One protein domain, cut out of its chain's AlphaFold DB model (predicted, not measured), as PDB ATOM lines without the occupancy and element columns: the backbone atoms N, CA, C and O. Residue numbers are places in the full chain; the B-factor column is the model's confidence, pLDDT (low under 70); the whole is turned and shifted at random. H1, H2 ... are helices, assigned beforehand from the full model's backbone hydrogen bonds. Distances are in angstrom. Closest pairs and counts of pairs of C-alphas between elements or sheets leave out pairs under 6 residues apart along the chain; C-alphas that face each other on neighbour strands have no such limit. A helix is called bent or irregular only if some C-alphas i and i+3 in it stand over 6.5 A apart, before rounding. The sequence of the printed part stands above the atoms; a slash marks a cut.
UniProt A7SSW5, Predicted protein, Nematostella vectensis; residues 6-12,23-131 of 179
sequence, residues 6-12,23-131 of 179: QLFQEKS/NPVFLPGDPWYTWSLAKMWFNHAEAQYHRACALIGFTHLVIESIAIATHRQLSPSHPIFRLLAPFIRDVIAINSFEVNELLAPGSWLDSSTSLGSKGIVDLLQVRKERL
ATOM      1  N   GLN A   6     542.019 706.574 337.750       88.69
ATOM      2  CA  GLN A   6     541.918 705.131 337.984       88.69
ATOM      3  C   GLN A   6     540.457 704.804 338.294       88.69
ATOM      4  O   GLN A   6     539.863 705.440 339.164       88.69
ATOM      5  N   LEU A   7     539.862 703.852 337.568       84.81
ATOM      6  CA  LEU A   7     538.412 703.625 337.628       84.81
ATOM      7  C   LEU A   7     537.983 702.769 338.821       84.81
ATOM      8  O   LEU A   7     536.908 702.989 339.372       84.81
ATOM      9  N   PHE A   8     538.806 701.809 339.240       85.00
ATOM     10  CA  PHE A   8     538.512 700.967 340.401       85.00
ATOM     11  C   PHE A   8     539.496 701.211 341.543       85.00
ATOM     12  O   PHE A   8     540.649 701.576 341.316       85.00
ATOM     13  N   GLN A   9     539.070 700.929 342.775       82.81
ATOM     14  CA  GLN A   9     539.887 701.146 343.973       82.81
ATOM     15  C   GLN A   9     541.106 700.214 344.058       82.81
ATOM     16  O   GLN A   9     542.178 700.608 344.516       82.81
ATOM     17  N   GLU A  10     540.951 698.955 343.645       77.94
ATOM     18  CA  GLU A  10     541.998 697.937 343.756       77.94
ATOM     19  C   GLU A  10     542.995 698.041 342.601       77.94
ATOM     20  O   GLU A  10     542.611 698.039 341.432       77.94
ATOM     21  N   LYS A  11     544.290 698.091 342.921       70.12
ATOM     22  CA  LYS A  11     545.360 698.115 341.915       70.12
ATOM     23  C   LYS A  11     545.480 696.764 341.207       70.12
ATOM     24  O   LYS A  11     545.338 695.718 341.839       70.12
ATOM     25  N   SER A  12     545.841 696.796 339.924       63.09
ATOM     26  CA  SER A  12     545.952 695.590 339.092       63.09
ATOM     27  C   SER A  12     546.991 694.566 339.576       63.09
ATOM     28  O   SER A  12     546.838 693.383 339.303       63.09
ATOM     29  N   ASN A  23     543.242 696.952 335.816       81.44
ATOM     30  CA  ASN A  23     542.791 698.285 336.249       81.44
ATOM     31  C   ASN A  23     543.935 699.296 336.059       81.44
ATOM     32  O   ASN A  23     544.665 699.568 337.021       81.44
ATOM     33  N   PRO A  24     544.153 699.787 334.824       85.62
ATOM     34  CA  PRO A  24     545.224 700.727 334.530       85.62
ATOM     35  C   PRO A  24     544.914 702.128 335.071       85.62
ATOM     36  O   PRO A  24     543.767 702.485 335.347       85.62
ATOM     37  N   VAL A  25     545.967 702.935 335.191       88.44
ATOM     38  CA  VAL A  25     545.857 704.377 335.424       88.44
ATOM     39  C   VAL A  25     545.854 705.065 334.065       88.44
ATOM     40  O   VAL A  25     546.820 704.940 333.320       88.44
ATOM     41  N   PHE A  26     544.774 705.774 333.758       88.31
ATOM     42  CA  PHE A  26     544.615 706.538 332.526       88.31
ATOM     43  C   PHE A  26     545.222 707.930 332.674       88.31
ATOM     44  O   PHE A  26     545.028 708.580 333.706       88.31
ATOM     45  N   LEU A  27     545.909 708.401 331.640       91.94
ATOM     46  CA  LEU A  27     546.619 709.678 331.607       91.94
ATOM     47  C   LEU A  27     546.135 710.552 330.436       91.94
ATOM     48  O   LEU A  27     545.658 710.032 329.429       91.94
ATOM     49  N   PRO A  28     546.322 711.884 330.492       91.00
ATOM     50  CA  PRO A  28     545.995 712.781 329.382       91.00
ATOM     51  C   PRO A  28     546.734 712.484 328.069       91.00
ATOM     52  O   PRO A  28     546.284 712.932 327.020       91.00
ATOM     53  N   GLY A  29     547.869 711.777 328.137       93.44
ATOM     54  CA  GLY A  29     548.651 711.354 326.971       93.44
ATOM     55  C   GLY A  29     548.160 710.064 326.306       93.44
ATOM     56  O   GLY A  29     548.689 709.701 325.257       93.44
ATOM     57  N   ASP A  30     547.174 709.373 326.888       93.56
ATOM     58  CA  ASP A  30     546.569 708.183 326.284       93.56
ATOM     59  C   ASP A  30     545.793 708.532 325.002       93.56
ATOM     60  O   ASP A  30     545.406 709.691 324.801       93.56
ATOM     61  N   PRO A  31     545.488 707.539 324.136       97.25
ATOM     62  CA  PRO A  31     544.647 707.759 322.967       97.25
ATOM     63  C   PRO A  31     543.358 708.497 323.329       97.25
ATOM     64  O   PRO A  31     542.732 708.236 324.359       97.25
ATOM     65  N   TRP A  32     542.937 709.409 322.457       95.50
ATOM     66  CA  TRP A  32     541.894 710.376 322.789       95.50
ATOM     67  C   TRP A  32     540.580 709.729 323.256       95.50
ATOM     68  O   TRP A  32     539.966 710.209 324.212       95.50
ATOM     69  N   TYR A  33     540.160 708.630 322.616       96.81
ATOM     70  CA  TYR A  33     538.957 707.884 322.985       96.81
ATOM     71  C   TYR A  33     539.104 707.252 324.371       96.81
ATOM     72  O   TYR A  33     538.174 707.320 325.170       96.81
ATOM     73  N   THR A  34     540.279 706.703 324.686       93.25
ATOM     74  CA  THR A  34     540.595 706.105 325.988       93.25
ATOM     75  C   THR A  34     540.499 707.143 327.101       93.25
ATOM     76  O   THR A  34     539.775 706.944 328.078       93.25
ATOM     77  N   TRP A  35     541.156 708.293 326.929       93.31
ATOM     78  CA  TRP A  35     541.116 709.370 327.918       93.31
ATOM     79  C   TRP A  35     539.715 709.980 328.067       93.31
ATOM     80  O   TRP A  35     539.269 710.304 329.171       93.31
ATOM     81  N   SER A  36     538.984 710.114 326.959       95.19
ATOM     82  CA  SER A  36     537.606 710.616 326.975       95.19
ATOM     83  C   SER A  36     536.664 709.658 327.699       95.19
ATOM     84  O   SER A  36     535.864 710.102 328.523       95.19
ATOM     85  N   LEU A  37     536.811 708.352 327.469       93.38
ATOM     86  CA  LEU A  37     536.030 707.322 328.142       93.38
ATOM     87  C   LEU A  37     536.333 707.274 329.647       93.38
ATOM     88  O   LEU A  37     535.407 707.196 330.451       93.38
ATOM     89  N   ALA A  38     537.605 707.396 330.044       90.50
ATOM     90  CA  ALA A  38     537.992 707.458 331.454       90.50
ATOM     91  C   ALA A  38     537.328 708.642 332.182       90.50
ATOM     92  O   ALA A  38     536.762 708.473 333.264       90.50
ATOM     93  N   LYS A  39     537.319 709.829 331.560       92.06
ATOM     94  CA  LYS A  39     536.615 711.009 332.091       92.06
ATOM     95  C   LYS A  39     535.099 710.816 332.142       92.06
ATOM     96  O   LYS A  39     534.476 711.221 333.119       92.06
ATOM     97  N   MET A  40     534.506 710.194 331.123       95.75
ATOM     98  CA  MET A  40     533.070 709.897 331.099       95.75
ATOM     99  C   MET A  40     532.673 709.007 332.281       95.75
ATOM    100  O   MET A  40     531.729 709.332 332.991       95.75
ATOM    101  N   TRP A  41     533.424 707.932 332.543       92.56
ATOM    102  CA  TRP A  41     533.171 707.050 333.686       92.56
ATOM    103  C   TRP A  41     533.372 707.738 335.036       92.56
ATOM    104  O   TRP A  41     532.623 707.459 335.972       92.56
ATOM    105  N   PHE A  42     534.356 708.634 335.143       90.12
ATOM    106  CA  PHE A  42     534.535 709.462 336.334       90.12
ATOM    107  C   PHE A  42     533.317 710.359 336.584       90.12
ATOM    108  O   PHE A  42     532.747 710.320 337.673       90.12
ATOM    109  N   ASN A  43     532.875 711.104 335.567       91.38
ATOM    110  CA  ASN A  43     531.705 711.978 335.672       91.38
ATOM    111  C   ASN A  43     530.423 711.186 335.944       91.38
ATOM    112  O   ASN A  43     529.574 711.631 336.707       91.38
ATOM    113  N   HIS A  44     530.290 709.993 335.363       91.31
ATOM    114  CA  HIS A  44     529.168 709.103 335.642       91.31
ATOM    115  C   HIS A  44     529.122 708.713 337.123       91.31
ATOM    116  O   HIS A  44     528.072 708.811 337.752       91.31
ATOM    117  N   ALA A  45     530.263 708.327 337.704       88.06
ATOM    118  CA  ALA A  45     530.361 707.989 339.122       88.06
ATOM    119  C   ALA A  45     530.067 709.191 340.036       88.06
ATOM    120  O   ALA A  45     529.374 709.043 341.045       88.06
ATOM    121  N   GLU A  46     530.563 710.375 339.670       92.00
ATOM    122  CA  GLU A  46     530.281 711.627 340.376       92.00
ATOM    123  C   GLU A  46     528.782 711.940 340.358       92.00
ATOM    124  O   GLU A  46     528.209 712.144 341.422       92.00
ATOM    125  N   ALA A  47     528.117 711.830 339.205       90.12
ATOM    126  CA  ALA A  47     526.682 712.076 339.091       90.12
ATOM    127  C   ALA A  47     525.849 711.146 339.995       90.12
ATOM    128  O   ALA A  47     524.884 711.588 340.627       90.12
ATOM    129  N   GLN A  48     526.237 709.868 340.106       89.62
ATOM    130  CA  GLN A  48     525.587 708.928 341.025       89.62
ATOM    131  C   GLN A  48     525.782 709.342 342.495       89.62
ATOM    132  O   GLN A  48     524.831 709.340 343.279       89.62
ATOM    133  N   TYR A  49     527.007 709.729 342.871       89.88
ATOM    134  CA  TYR A  49     527.317 710.188 344.226       89.88
ATOM    135  C   TYR A  49     526.613 711.503 344.570       89.88
ATOM    136  O   TYR A  49     526.045 711.635 345.654       89.88
ATOM    137  N   HIS A  50     526.616 712.462 343.646       91.94
ATOM    138  CA  HIS A  50     525.952 713.746 343.797       91.94
ATOM    139  C   HIS A  50     524.463 713.551 344.065       91.94
ATOM    140  O   HIS A  50     523.930 714.108 345.024       91.94
ATOM    141  N   ARG A  51     523.795 712.699 343.278       90.12
ATOM    142  CA  ARG A  51     522.370 712.423 343.471       90.12
ATOM    143  C   ARG A  51     522.079 711.783 344.827       90.12
ATOM    144  O   ARG A  51     521.189 712.243 345.531       90.12
ATOM    145  N   ALA A  52     522.839 710.761 345.210       89.50
ATOM    146  CA  ALA A  52     522.589 710.045 346.457       89.50
ATOM    147  C   ALA A  52     522.944 710.864 347.706       89.50
ATOM    148  O   ALA A  52     522.154 710.974 348.639       89.50
ATOM    149  N   CYS A  53     524.153 711.422 347.757       88.62
ATOM    150  CA  CYS A  53     524.674 712.046 348.968       88.62
ATOM    151  C   CYS A  53     524.410 713.550 349.018       88.62
ATOM    152  O   CYS A  53     523.922 714.031 350.034       88.62
ATOM    153  N   ALA A  54     524.751 714.300 347.967       89.12
ATOM    154  CA  ALA A  54     524.657 715.761 347.998       89.12
ATOM    155  C   ALA A  54     523.207 716.244 347.883       89.12
ATOM    156  O   ALA A  54     522.756 717.050 348.699       89.12
ATOM    157  N   LEU A  55     522.473 715.711 346.906       92.06
ATOM    158  CA  LEU A  55     521.089 716.084 346.654       92.06
ATOM    159  C   LEU A  55     520.159 715.454 347.701       92.06
ATOM    160  O   LEU A  55     519.684 716.158 348.589       92.06
ATOM    161  N   ILE A  56     519.957 714.133 347.659       91.69
ATOM    162  CA  ILE A  56     519.000 713.457 348.552       91.69
ATOM    163  C   ILE A  56     519.435 713.583 350.017       91.69
ATOM    164  O   ILE A  56     518.687 714.067 350.862       91.69
ATOM    165  N   GLY A  57     520.669 713.175 350.322       88.50
ATOM    166  CA  GLY A  57     521.171 713.140 351.695       88.50
ATOM    167  C   GLY A  57     521.278 714.514 352.358       88.50
ATOM    168  O   GLY A  57     520.575 714.797 353.324       88.50
ATOM    169  N   PHE A  58     522.198 715.352 351.879       87.31
ATOM    170  CA  PHE A  58     522.582 716.593 352.560       87.31
ATOM    171  C   PHE A  58     521.642 717.771 352.329       87.31
ATOM    172  O   PHE A  58     521.690 718.723 353.104       87.31
ATOM    173  N   THR A  59     520.802 717.713 351.296       91.81
ATOM    174  CA  THR A  59     519.874 718.801 350.984       91.81
ATOM    175  C   THR A  59     518.459 718.408 351.376       91.81
ATOM    176  O   THR A  59     517.928 718.948 352.344       91.81
ATOM    177  N   HIS A  60     517.869 717.426 350.693       94.06
ATOM    178  CA  HIS A  60     516.461 717.081 350.889       94.06
ATOM    179  C   HIS A  60     516.175 716.601 352.317       94.06
ATOM    180  O   HIS A  60     515.398 717.242 353.030       94.06
ATOM    181  N   LEU A  61     516.831 715.532 352.778       91.31
ATOM    182  CA  LEU A  61     516.518 714.940 354.086       91.31
ATOM    183  C   LEU A  61     516.872 715.860 355.264       91.31
ATOM    184  O   LEU A  61     516.145 715.915 356.259       91.31
ATOM    185  N   VAL A  62     517.972 716.612 355.160       92.81
ATOM    186  CA  VAL A  62     518.373 717.563 356.208       92.81
ATOM    187  C   VAL A  62     517.360 718.700 356.316       92.81
ATOM    188  O   VAL A  62     516.888 718.984 357.419       92.81
ATOM    189  N   ILE A  63     516.979 719.329 355.203       95.44
ATOM    190  CA  ILE A  63     516.042 720.460 355.236       95.44
ATOM    191  C   ILE A  63     514.648 719.996 355.678       95.44
ATOM    192  O   ILE A  63     513.988 720.703 356.436       95.44
ATOM    193  N   GLU A  64     514.213 718.794 355.303       96.38
ATOM    194  CA  GLU A  64     512.945 718.239 355.786       96.38
ATOM    195  C   GLU A  64     512.946 717.998 357.293       96.38
ATOM    196  O   GLU A  64     511.968 718.333 357.961       96.38
ATOM    197  N   SER A  65     514.053 717.517 357.867       95.19
ATOM    198  CA  SER A  65     514.163 717.388 359.325       95.19
ATOM    199  C   SER A  65     514.005 718.743 360.036       95.19
ATOM    200  O   SER A  65     513.307 718.833 361.050       95.19
ATOM    201  N   ILE A  66     514.565 719.814 359.457       96.31
ATOM    202  CA  ILE A  66     514.419 721.191 359.951       96.31
ATOM    203  C   ILE A  66     512.972 721.666 359.790       96.31
ATOM    204  O   ILE A  66     512.425 722.273 360.714       96.31
ATOM    205  N   ALA A  67     512.334 721.377 358.654       97.00
ATOM    206  CA  ALA A  67     510.941 721.731 358.400       97.00
ATOM    207  C   ALA A  67     510.005 721.067 359.422       97.00
ATOM    208  O   ALA A  67     509.214 721.749 360.078       97.00
ATOM    209  N   ILE A  68     510.154 719.756 359.635       97.50
ATOM    210  CA  ILE A  68     509.375 718.986 360.611       97.50
ATOM    211  C   ILE A  68     509.605 719.522 362.029       97.50
ATOM    212  O   ILE A  68     508.640 719.736 362.766       97.50
ATOM    213  N   ALA A  69     510.858 719.772 362.423       97.69
ATOM    214  CA  ALA A  69     511.172 720.327 363.738       97.69
ATOM    215  C   ALA A  69     510.546 721.717 363.931       97.69
ATOM    216  O   ALA A  69     509.921 721.969 364.960       97.69
ATOM    217  N   THR A  70     510.638 722.583 362.922       97.56
ATOM    218  CA  THR A  70     510.049 723.930 362.929       97.56
ATOM    219  C   THR A  70     508.534 723.868 363.113       97.56
ATOM    220  O   THR A  70     508.005 724.539 363.995       97.56
ATOM    221  N   HIS A  71     507.839 723.016 362.352       97.00
ATOM    222  CA  HIS A  71     506.388 722.850 362.460       97.00
ATOM    223  C   HIS A  71     505.932 722.222 363.781       97.00
ATOM    224  O   HIS A  71     504.835 722.523 364.247       97.00
ATOM    225  N   ARG A  72     506.744 721.350 364.391       97.56
ATOM    226  CA  ARG A  72     506.380 720.654 365.636       97.56
ATOM    227  C   ARG A  72     506.744 721.416 366.906       97.56
ATOM    228  O   ARG A  72     506.104 721.183 367.925       97.56
ATOM    229  N   GLN A  73     507.787 722.244 366.873       97.94
ATOM    230  CA  GLN A  73     508.360 722.863 368.074       97.94
ATOM    231  C   GLN A  73     508.119 724.371 368.165       97.94
ATOM    232  O   GLN A  73     508.269 724.936 369.246       97.94
ATOM    233  N   LEU A  74     507.744 725.044 367.072       97.69
ATOM    234  CA  LEU A  74     507.531 726.491 367.063       97.69
ATOM    235  C   LEU A  74     506.081 726.837 366.712       97.69
ATOM    236  O   LEU A  74     505.529 726.369 365.720       97.69
ATOM    237  N   SER A  75     505.472 727.713 367.516       97.25
ATOM    238  CA  SER A  75     504.168 728.304 367.196       97.25
ATOM    239  C   SER A  75     504.268 729.190 365.944       97.25
ATOM    240  O   SER A  75     505.284 729.870 365.778       97.25
ATOM    241  N   PRO A  76     503.210 729.300 365.116       96.00
ATOM    242  CA  PRO A  76     503.180 730.207 363.965       96.00
ATOM    243  C   PRO A  76     503.487 731.679 364.287       96.00
ATOM    244  O   PRO A  76     503.927 732.430 363.417       96.00
ATOM    245  N   SER A  77     503.279 732.101 365.540       97.19
ATOM    246  CA  SER A  77     503.599 733.462 366.000       97.19
ATOM    247  C   SER A  77     505.084 733.663 366.335       97.19
ATOM    248  O   SER A  77     505.530 734.800 366.473       97.19
ATOM    249  N   HIS A  78     505.862 732.584 366.470       97.81
ATOM    250  CA  HIS A  78     507.273 732.649 366.835       97.81
ATOM    251  C   HIS A  78     508.091 733.319 365.712       97.81
ATOM    252  O   HIS A  78     507.949 732.941 364.545       97.81
ATOM    253  N   PRO A  79     508.997 734.268 366.015       97.69
ATOM    254  CA  PRO A  79     509.741 735.004 364.989       97.69
ATOM    255  C   PRO A  79     510.583 734.088 364.086       97.69
ATOM    256  O   PRO A  79     510.616 734.289 362.876       97.69
ATOM    257  N   ILE A  80     511.185 733.030 364.644       97.81
ATOM    258  CA  ILE A  80     511.937 732.033 363.857       97.81
ATOM    259  C   ILE A  80     511.015 731.241 362.918       97.81
ATOM    260  O   ILE A  80     511.395 730.981 361.781       97.81
ATOM    261  N   PHE A  81     509.789 730.905 363.342       98.12
ATOM    262  CA  PHE A  81     508.841 730.224 362.457       98.12
ATOM    263  C   PHE A  81     508.505 731.115 361.260       98.12
ATOM    264  O   PHE A  81     508.587 730.672 360.120       98.12
ATOM    265  N   ARG A  82     508.197 732.396 361.502       97.06
ATOM    266  CA  ARG A  82     507.891 733.359 360.431       97.06
ATOM    267  C   ARG A  82     509.064 733.573 359.473       97.06
ATOM    268  O   ARG A  82     508.828 733.768 358.285       97.06
ATOM    269  N   LEU A  83     510.296 733.522 359.981       97.88
ATOM    270  CA  LEU A  83     511.511 733.615 359.172       97.88
ATOM    271  C   LEU A  83     511.698 732.387 358.268       97.88
ATOM    272  O   LEU A  83     512.034 732.543 357.099       97.88
ATOM    273  N   LEU A  84     511.486 731.180 358.800       97.44
ATOM    274  CA  LEU A  84     511.736 729.927 358.078       97.44
ATOM    275  C   LEU A  84     510.582 729.506 357.164       97.44
ATOM    276  O   LEU A  84     510.832 728.907 356.122       97.44
ATOM    277  N   ALA A  85     509.337 729.842 357.514       95.56
ATOM    278  CA  ALA A  85     508.123 729.444 356.800       95.56
ATOM    279  C   ALA A  85     508.179 729.585 355.262       95.56
ATOM    280  O   ALA A  85     507.752 728.646 354.586       95.56
ATOM    281  N   PRO A  86     508.687 730.684 354.660       96.06
ATOM    282  CA  PRO A  86     508.770 730.776 353.201       96.06
ATOM    283  C   PRO A  86     509.787 729.808 352.577       96.06
ATOM    284  O   PRO A  86     509.596 729.413 351.434       96.06
ATOM    285  N   PHE A  87     510.832 729.403 353.305       95.44
ATOM    286  CA  PHE A  87     511.894 728.527 352.793       95.44
ATOM    287  C   PHE A  87     511.577 727.036 352.935       95.44
ATOM    288  O   PHE A  87     512.127 726.227 352.195       95.44
ATOM    289  N   ILE A  88     510.701 726.665 353.875       96.12
ATOM    290  CA  ILE A  88     510.368 725.257 354.154       96.12
ATOM    291  C   ILE A  88     509.003 724.815 353.615       96.12
ATOM    292  O   ILE A  88     508.654 723.646 353.763       96.12
ATOM    293  N   ARG A  89     508.234 725.726 352.998       94.19
ATOM    294  CA  ARG A  89     506.826 725.513 352.611       94.19
ATOM    295  C   ARG A  89     506.593 724.214 351.837       94.19
ATOM    296  O   ARG A  89     505.695 723.459 352.191       94.19
ATOM    297  N   ASP A  90     507.411 723.960 350.820       95.19
ATOM    298  CA  ASP A  90     507.194 722.857 349.874       95.19
ATOM    299  C   ASP A  90     508.153 721.679 350.092       95.19
ATOM    300  O   ASP A  90     508.089 720.681 349.377       95.19
ATOM    301  N   VAL A  91     509.023 721.763 351.106       96.19
ATOM    302  CA  VAL A  91     510.079 720.770 351.359       96.19
ATOM    303  C   VAL A  91     509.492 719.389 351.650       96.19
ATOM    304  O   VAL A  91     509.928 718.398 351.075       96.19
ATOM    305  N   ILE A  92     508.474 719.308 352.508       95.75
ATOM    306  CA  ILE A  92     507.868 718.017 352.873       95.75
ATOM    307  C   ILE A  92     507.160 717.396 351.659       95.75
ATOM    308  O   ILE A  92     507.218 716.185 351.452       95.75
ATOM    309  N   ALA A  93     506.516 718.219 350.824       95.69
ATOM    310  CA  ALA A  93     505.794 717.745 349.648       95.69
ATOM    311  C   ALA A  93     506.748 717.190 348.580       95.69
ATOM    312  O   ALA A  93     506.530 716.084 348.083       95.69
ATOM    313  N   ILE A  94     507.831 717.914 348.266       95.31
ATOM    314  CA  ILE A  94     508.805 717.452 347.269       95.31
ATOM    315  C   ILE A  94     509.569 716.215 347.747       95.31
ATOM    316  O   ILE A  94     509.772 715.288 346.965       95.31
ATOM    317  N   ASN A  95     509.917 716.138 349.032       95.38
ATOM    318  CA  ASN A  95     510.582 714.961 349.583       95.38
ATOM    319  C   ASN A  95     509.657 713.742 349.625       95.38
ATOM    320  O   ASN A  95     510.089 712.629 349.334       95.38
ATOM    321  N   SER A  96     508.370 713.950 349.917       95.12
ATOM    322  CA  SER A  96     507.374 712.879 349.832       95.12
ATOM    323  C   SER A  96     507.272 712.335 348.407       95.12
ATOM    324  O   SER A  96     507.224 711.120 348.227       95.12
ATOM    325  N   PHE A  97     507.281 713.200 347.389       94.00
ATOM    326  CA  PHE A  97     507.331 712.762 345.992       94.00
ATOM    327  C   PHE A  97     508.622 711.990 345.692       94.00
ATOM    328  O   PHE A  97     508.581 710.915 345.100       94.00
ATOM    329  N   GLU A  98     509.776 712.487 346.136       92.12
ATOM    330  CA  GLU A  98     511.055 711.824 345.890       92.12
ATOM    331  C   GLU A  98     511.115 710.417 346.501       92.12
ATOM    332  O   GLU A  98     511.525 709.470 345.830       92.12
ATOM    333  N   VAL A  99     510.649 710.242 347.737       90.94
ATOM    334  CA  VAL A  99     510.644 708.929 348.394       90.94
ATOM    335  C   VAL A  99     509.642 707.970 347.746       90.94
ATOM    336  O   VAL A  99     509.983 706.811 347.511       90.94
ATOM    337  N   ASN A 100     508.425 708.434 347.450       92.25
ATOM    338  CA  ASN A 100     507.343 707.554 346.996       92.25
ATOM    339  C   ASN A 100     507.350 707.284 345.487       92.25
ATOM    340  O   ASN A 100     506.884 706.230 345.071       92.25
ATOM    341  N   GLU A 101     507.891 708.191 344.674       93.12
ATOM    342  CA  GLU A 101     507.877 708.062 343.211       93.12
ATOM    343  C   GLU A 101     509.276 707.802 342.645       93.12
ATOM    344  O   GLU A 101     509.448 706.968 341.757       93.12
ATOM    345  N   LEU A 102     510.304 708.498 343.150       91.06
ATOM    346  CA  LEU A 102     511.662 708.376 342.609       91.06
ATOM    347  C   LEU A 102     512.463 707.259 343.277       91.06
ATOM    348  O   LEU A 102     513.223 706.590 342.591       91.06
ATOM    349  N   LEU A 103     512.321 707.038 344.581       90.81
ATOM    350  CA  LEU A 103     513.041 705.980 345.300       90.81
ATOM    351  C   LEU A 103     512.241 704.679 345.434       90.81
ATOM    352  O   LEU A 103     512.770 703.692 345.946       90.81
ATOM    353  N   ALA A 104     510.998 704.647 344.953       91.44
ATOM    354  CA  ALA A 104     510.222 703.419 344.907       91.44
ATOM    355  C   ALA A 104     510.820 702.398 343.915       91.44
ATOM    356  O   ALA A 104     511.424 702.780 342.905       91.44
ATOM    357  N   PRO A 105     510.647 701.086 344.168       90.50
ATOM    358  CA  PRO A 105     511.025 700.052 343.211       90.50
ATOM    359  C   PRO A 105     510.282 700.217 341.881       90.50
ATOM    360  O   PRO A 105     509.068 700.414 341.864       90.50
ATOM    361  N   GLY A 106     510.996 700.096 340.764       90.06
ATOM    362  CA  GLY A 106     510.439 700.294 339.421       90.06
ATOM    363  C   GLY A 106     510.274 701.763 339.023       90.06
ATOM    364  O   GLY A 106     509.675 702.053 337.989       90.06
ATOM    365  N   SER A 107     510.806 702.686 339.823       92.56
ATOM    366  CA  SER A 107     510.838 704.115 339.519       92.56
ATOM    367  C   SER A 107     511.658 704.434 338.268       92.56
ATOM    368  O   SER A 107     512.462 703.642 337.767       92.56
ATOM    369  N   TRP A 108     511.538 705.679 337.810       90.44
ATOM    370  CA  TRP A 108     512.406 706.227 336.769       90.44
ATOM    371  C   TRP A 108     513.904 706.114 337.114       90.44
ATOM    372  O   TRP A 108     514.738 705.986 336.216       90.44
ATOM    373  N   LEU A 109     514.264 706.122 338.404       89.56
ATOM    374  CA  LEU A 109     515.649 705.946 338.836       89.56
ATOM    375  C   LEU A 109     516.195 704.561 338.486       89.56
ATOM    376  O   LEU A 109     517.353 704.465 338.076       89.56
ATOM    377  N   ASP A 110     515.374 703.518 338.592       90.94
ATOM    378  CA  ASP A 110     515.775 702.149 338.259       90.94
ATOM    379  C   ASP A 110     516.011 701.956 336.757       90.94
ATOM    380  O   ASP A 110     516.869 701.166 336.368       90.94
ATOM    381  N   SER A 111     515.291 702.694 335.906       90.06
ATOM    382  CA  SER A 111     515.451 702.612 334.450       90.06
ATOM    383  C   SER A 111     516.518 703.554 333.890       90.06
ATOM    384  O   SER A 111     517.082 703.274 332.834       90.06
ATOM    385  N   SER A 112     516.811 704.659 334.582       88.38
ATOM    386  CA  SER A 112     517.636 705.748 334.034       88.38
ATOM    387  C   SER A 112     519.000 705.906 334.699       88.38
ATOM    388  O   SER A 112     519.835 706.668 334.209       88.38
ATOM    389  N   THR A 113     519.259 705.216 335.813       88.94
ATOM    390  CA  THR A 113     520.542 705.301 336.524       88.94
ATOM    391  C   THR A 113     521.172 703.933 336.717       88.94
ATOM    392  O   THR A 113     520.484 702.927 336.843       88.94
ATOM    393  N   SER A 114     522.504 703.882 336.770       89.44
ATOM    394  CA  SER A 114     523.217 702.609 336.931       89.44
ATOM    395  C   SER A 114     523.124 702.032 338.345       89.44
ATOM    396  O   SER A 114     523.322 700.835 338.519       89.44
ATOM    397  N   LEU A 115     522.889 702.866 339.366       87.69
ATOM    398  CA  LEU A 115     522.701 702.397 340.743       87.69
ATOM    399  C   LEU A 115     521.262 701.952 341.023       87.69
ATOM    400  O   LEU A 115     521.052 701.093 341.885       87.69
ATOM    401  N   GLY A 116     520.292 702.553 340.332       90.25
ATOM    402  CA  GLY A 116     518.883 702.461 340.686       90.25
ATOM    403  C   GLY A 116     518.573 703.090 342.048       90.25
ATOM    404  O   GLY A 116     519.452 703.565 342.775       90.25
ATOM    405  N   SER A 117     517.299 703.049 342.413       89.44
ATOM    406  CA  SER A 117     516.769 703.469 343.713       89.44
ATOM    407  C   SER A 117     517.498 702.776 344.869       89.44
ATOM    408  O   SER A 117     518.014 703.432 345.776       89.44
ATOM    409  N   LYS A 118     517.645 701.449 344.791       90.12
ATOM    410  CA  LYS A 118     518.315 700.646 345.821       90.12
ATOM    411  C   LYS A 118     519.775 701.051 346.021       90.12
ATOM    412  O   LYS A 118     520.196 701.256 347.154       90.12
ATOM    413  N   GLY A 119     520.551 701.182 344.942       88.69
ATOM    414  CA  GLY A 119     521.968 701.534 345.050       88.69
ATOM    415  C   GLY A 119     522.187 702.951 345.588       88.69
ATOM    416  O   GLY A 119     523.166 703.190 346.294       88.69
ATOM    417  N   ILE A 120     521.264 703.873 345.306       89.56
ATOM    418  CA  ILE A 120     521.258 705.223 345.885       89.56
ATOM    419  C   ILE A 120     521.039 705.168 347.404       89.56
ATOM    420  O   ILE A 120     521.803 705.786 348.149       89.56
ATOM    421  N   VAL A 121     520.048 704.399 347.869       89.44
ATOM    422  CA  VAL A 121     519.771 704.220 349.305       89.44
ATOM    423  C   VAL A 121     520.943 703.537 350.010       89.44
ATOM    424  O   VAL A 121     521.376 704.002 351.066       89.44
ATOM    425  N   ASP A 122     521.510 702.492 349.403       89.62
ATOM    426  CA  ASP A 122     522.689 701.798 349.927       89.62
ATOM    427  C   ASP A 122     523.856 702.787 350.099       89.62
ATOM    428  O   ASP A 122     524.465 702.851 351.166       89.62
ATOM    429  N   LEU A 123     524.137 703.622 349.088       87.38
ATOM    430  CA  LEU A 123     525.214 704.616 349.135       87.38
ATOM    431  C   LEU A 123     524.993 705.674 350.228       87.38
ATOM    432  O   LEU A 123     525.941 706.049 350.927       87.38
ATOM    433  N   LEU A 124     523.752 706.128 350.403       86.12
ATOM    434  CA  LEU A 124     523.380 707.069 351.456       86.12
ATOM    435  C   LEU A 124     523.586 706.468 352.853       86.12
ATOM    436  O   LEU A 124     524.144 707.135 353.729       86.12
ATOM    437  N   GLN A 125     523.208 705.203 353.052       85.44
ATOM    438  CA  GLN A 125     523.398 704.493 354.318       85.44
ATOM    439  C   GLN A 125     524.881 704.421 354.695       85.44
ATOM    440  O   GLN A 125     525.260 704.791 355.809       85.44
ATOM    441  N   VAL A 126     525.753 704.059 353.748       83.38
ATOM    442  CA  VAL A 126     527.189 704.027 354.052       83.38
ATOM    443  C   VAL A 126     527.771 705.434 354.256       83.38
ATOM    444  O   VAL A 126     528.806 705.602 354.911       83.38
ATOM    445  N   ARG A 127     527.154 706.482 353.694       82.00
ATOM    446  CA  ARG A 127     527.553 707.873 353.961       82.00
ATOM    447  C   ARG A 127     527.179 708.321 355.362       82.00
ATOM    448  O   ARG A 127     528.023 708.953 356.004       82.00
ATOM    449  N   LYS A 128     525.977 707.969 355.818       80.12
ATOM    450  CA  LYS A 128     525.491 708.209 357.181       80.12
ATOM    451  C   LYS A 128     526.428 707.586 358.210       80.12
ATOM    452  O   LYS A 128     526.915 708.292 359.083       80.12
ATOM    453  N   GLU A 129     526.776 706.312 358.042       76.38
ATOM    454  CA  GLU A 129     527.674 705.585 358.954       76.38
ATOM    455  C   GLU A 129     529.046 706.255 359.132       76.38
ATOM    456  O   GLU A 129     529.668 706.106 360.175       76.38
ATOM    457  N   ARG A 130     529.519 707.023 358.142       71.12
ATOM    458  CA  ARG A 130     530.778 707.781 358.250       71.12
ATOM    459  C   ARG A 130     530.645 709.152 358.913       71.12
ATOM    460  O   ARG A 130     531.673 709.762 359.196       71.12
ATOM    461  N   LEU A 131     529.432 709.688 359.052       68.00
ATOM    462  CA  LEU A 131     529.185 710.969 359.728       68.00
ATOM    463  C   LEU A 131     529.018 710.798 361.232       68.00
ATOM    464  O   LEU A 131     529.316 711.734 361.970       68.00
TER     465      LEU A 131
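What this domain is: This is residues 6 to 12 and 23 to 131 of the 179 residues of the protein "Predicted protein" of Nematostella vectensis (UniProt A7SSW5). One very long helix, H1, makes the rod-like axis of this model, and the helices after it fold back along part of its length: H2 doubles back at the end of H1, H3 slants away from it, and H5 comes back to cross its middle. H1, H3 and H5 together outline a triangle, with little H4 at the corner between H3 and H5. The printed part has 116 residues with five named helices, H1 to H5 in chain order, and no named strand; its class is all helix. It is loose, with a radius of gyration of the C-alphas of 19.6 A, and spans 65 by 30 by 26 A.

How they stand to each other: Past the unnamed residues 6 to 12 and 23 to 31, look first at H1, residues 32 to 73, the hub that touches three other helices. H2, residues 79 to 88, touches residues 63 to 71 of H1 alone; the closest C-alphas, of Ala 67 and Ile 88, are 5.5 A apart. The two form a helical hairpin, opposite ways at a tilt of 37 degrees, only just steep. H3, residues 91 to 102, meets H2 only through their link. With its residues 91 to 95 alone, H3 touches H1 at a steep tilt of 48 degrees, opposite ways, closest at the C-alphas of Glu 64 and Val 91, 5.8 A. H4, residues 108 to 112, is apart from H1. H5, residues 116 to 129, touches H4 only at the corner, where the C-alphas of Asp 110 and Gly 116 come closest at 4.0 A. H5 touches residues 48 to 57 of H1 alone, the same way at a steep tilt of 68 degrees, only just short of perpendicular; the closest C-alphas, of Ala 52 and Ile 120, are 5.0 A apart. Every O i to N i+4 pair is within hydrogen-bond range in H3, H4 and H5, against 33 of 38 in H1 and 4 of 6 in H2.

Where its parts are: Find C-alpha 32 at (541.894, 710.376, 322.789); from there H1 runs 57.7 A to C-alpha 73 at (508.360, 722.863, 368.074). H1 is neither bent nor irregular, but only just: C-alphas 58 and 61 are 6.5 A apart. H2 spans 14.6 A and is irregular, with C-alphas 83 and 86 7.2 A apart. H3 spans 15.3 A and H4 5.9 A. H5 runs 20.5 A to C-alpha 129 at (527.674, 705.585, 358.954).

The domain as a whole: The two C-alphas farthest apart, of Pro 31 and Ser 77, are 64.8 A from each other. Residues 13 to 22 are not printed; across this cut C-alphas 12 and 23 are 5.0 A apart. The four links between the helices are tight. The mean pLDDT of the printed part is 91.0, and residues 12 and 131 are under 70.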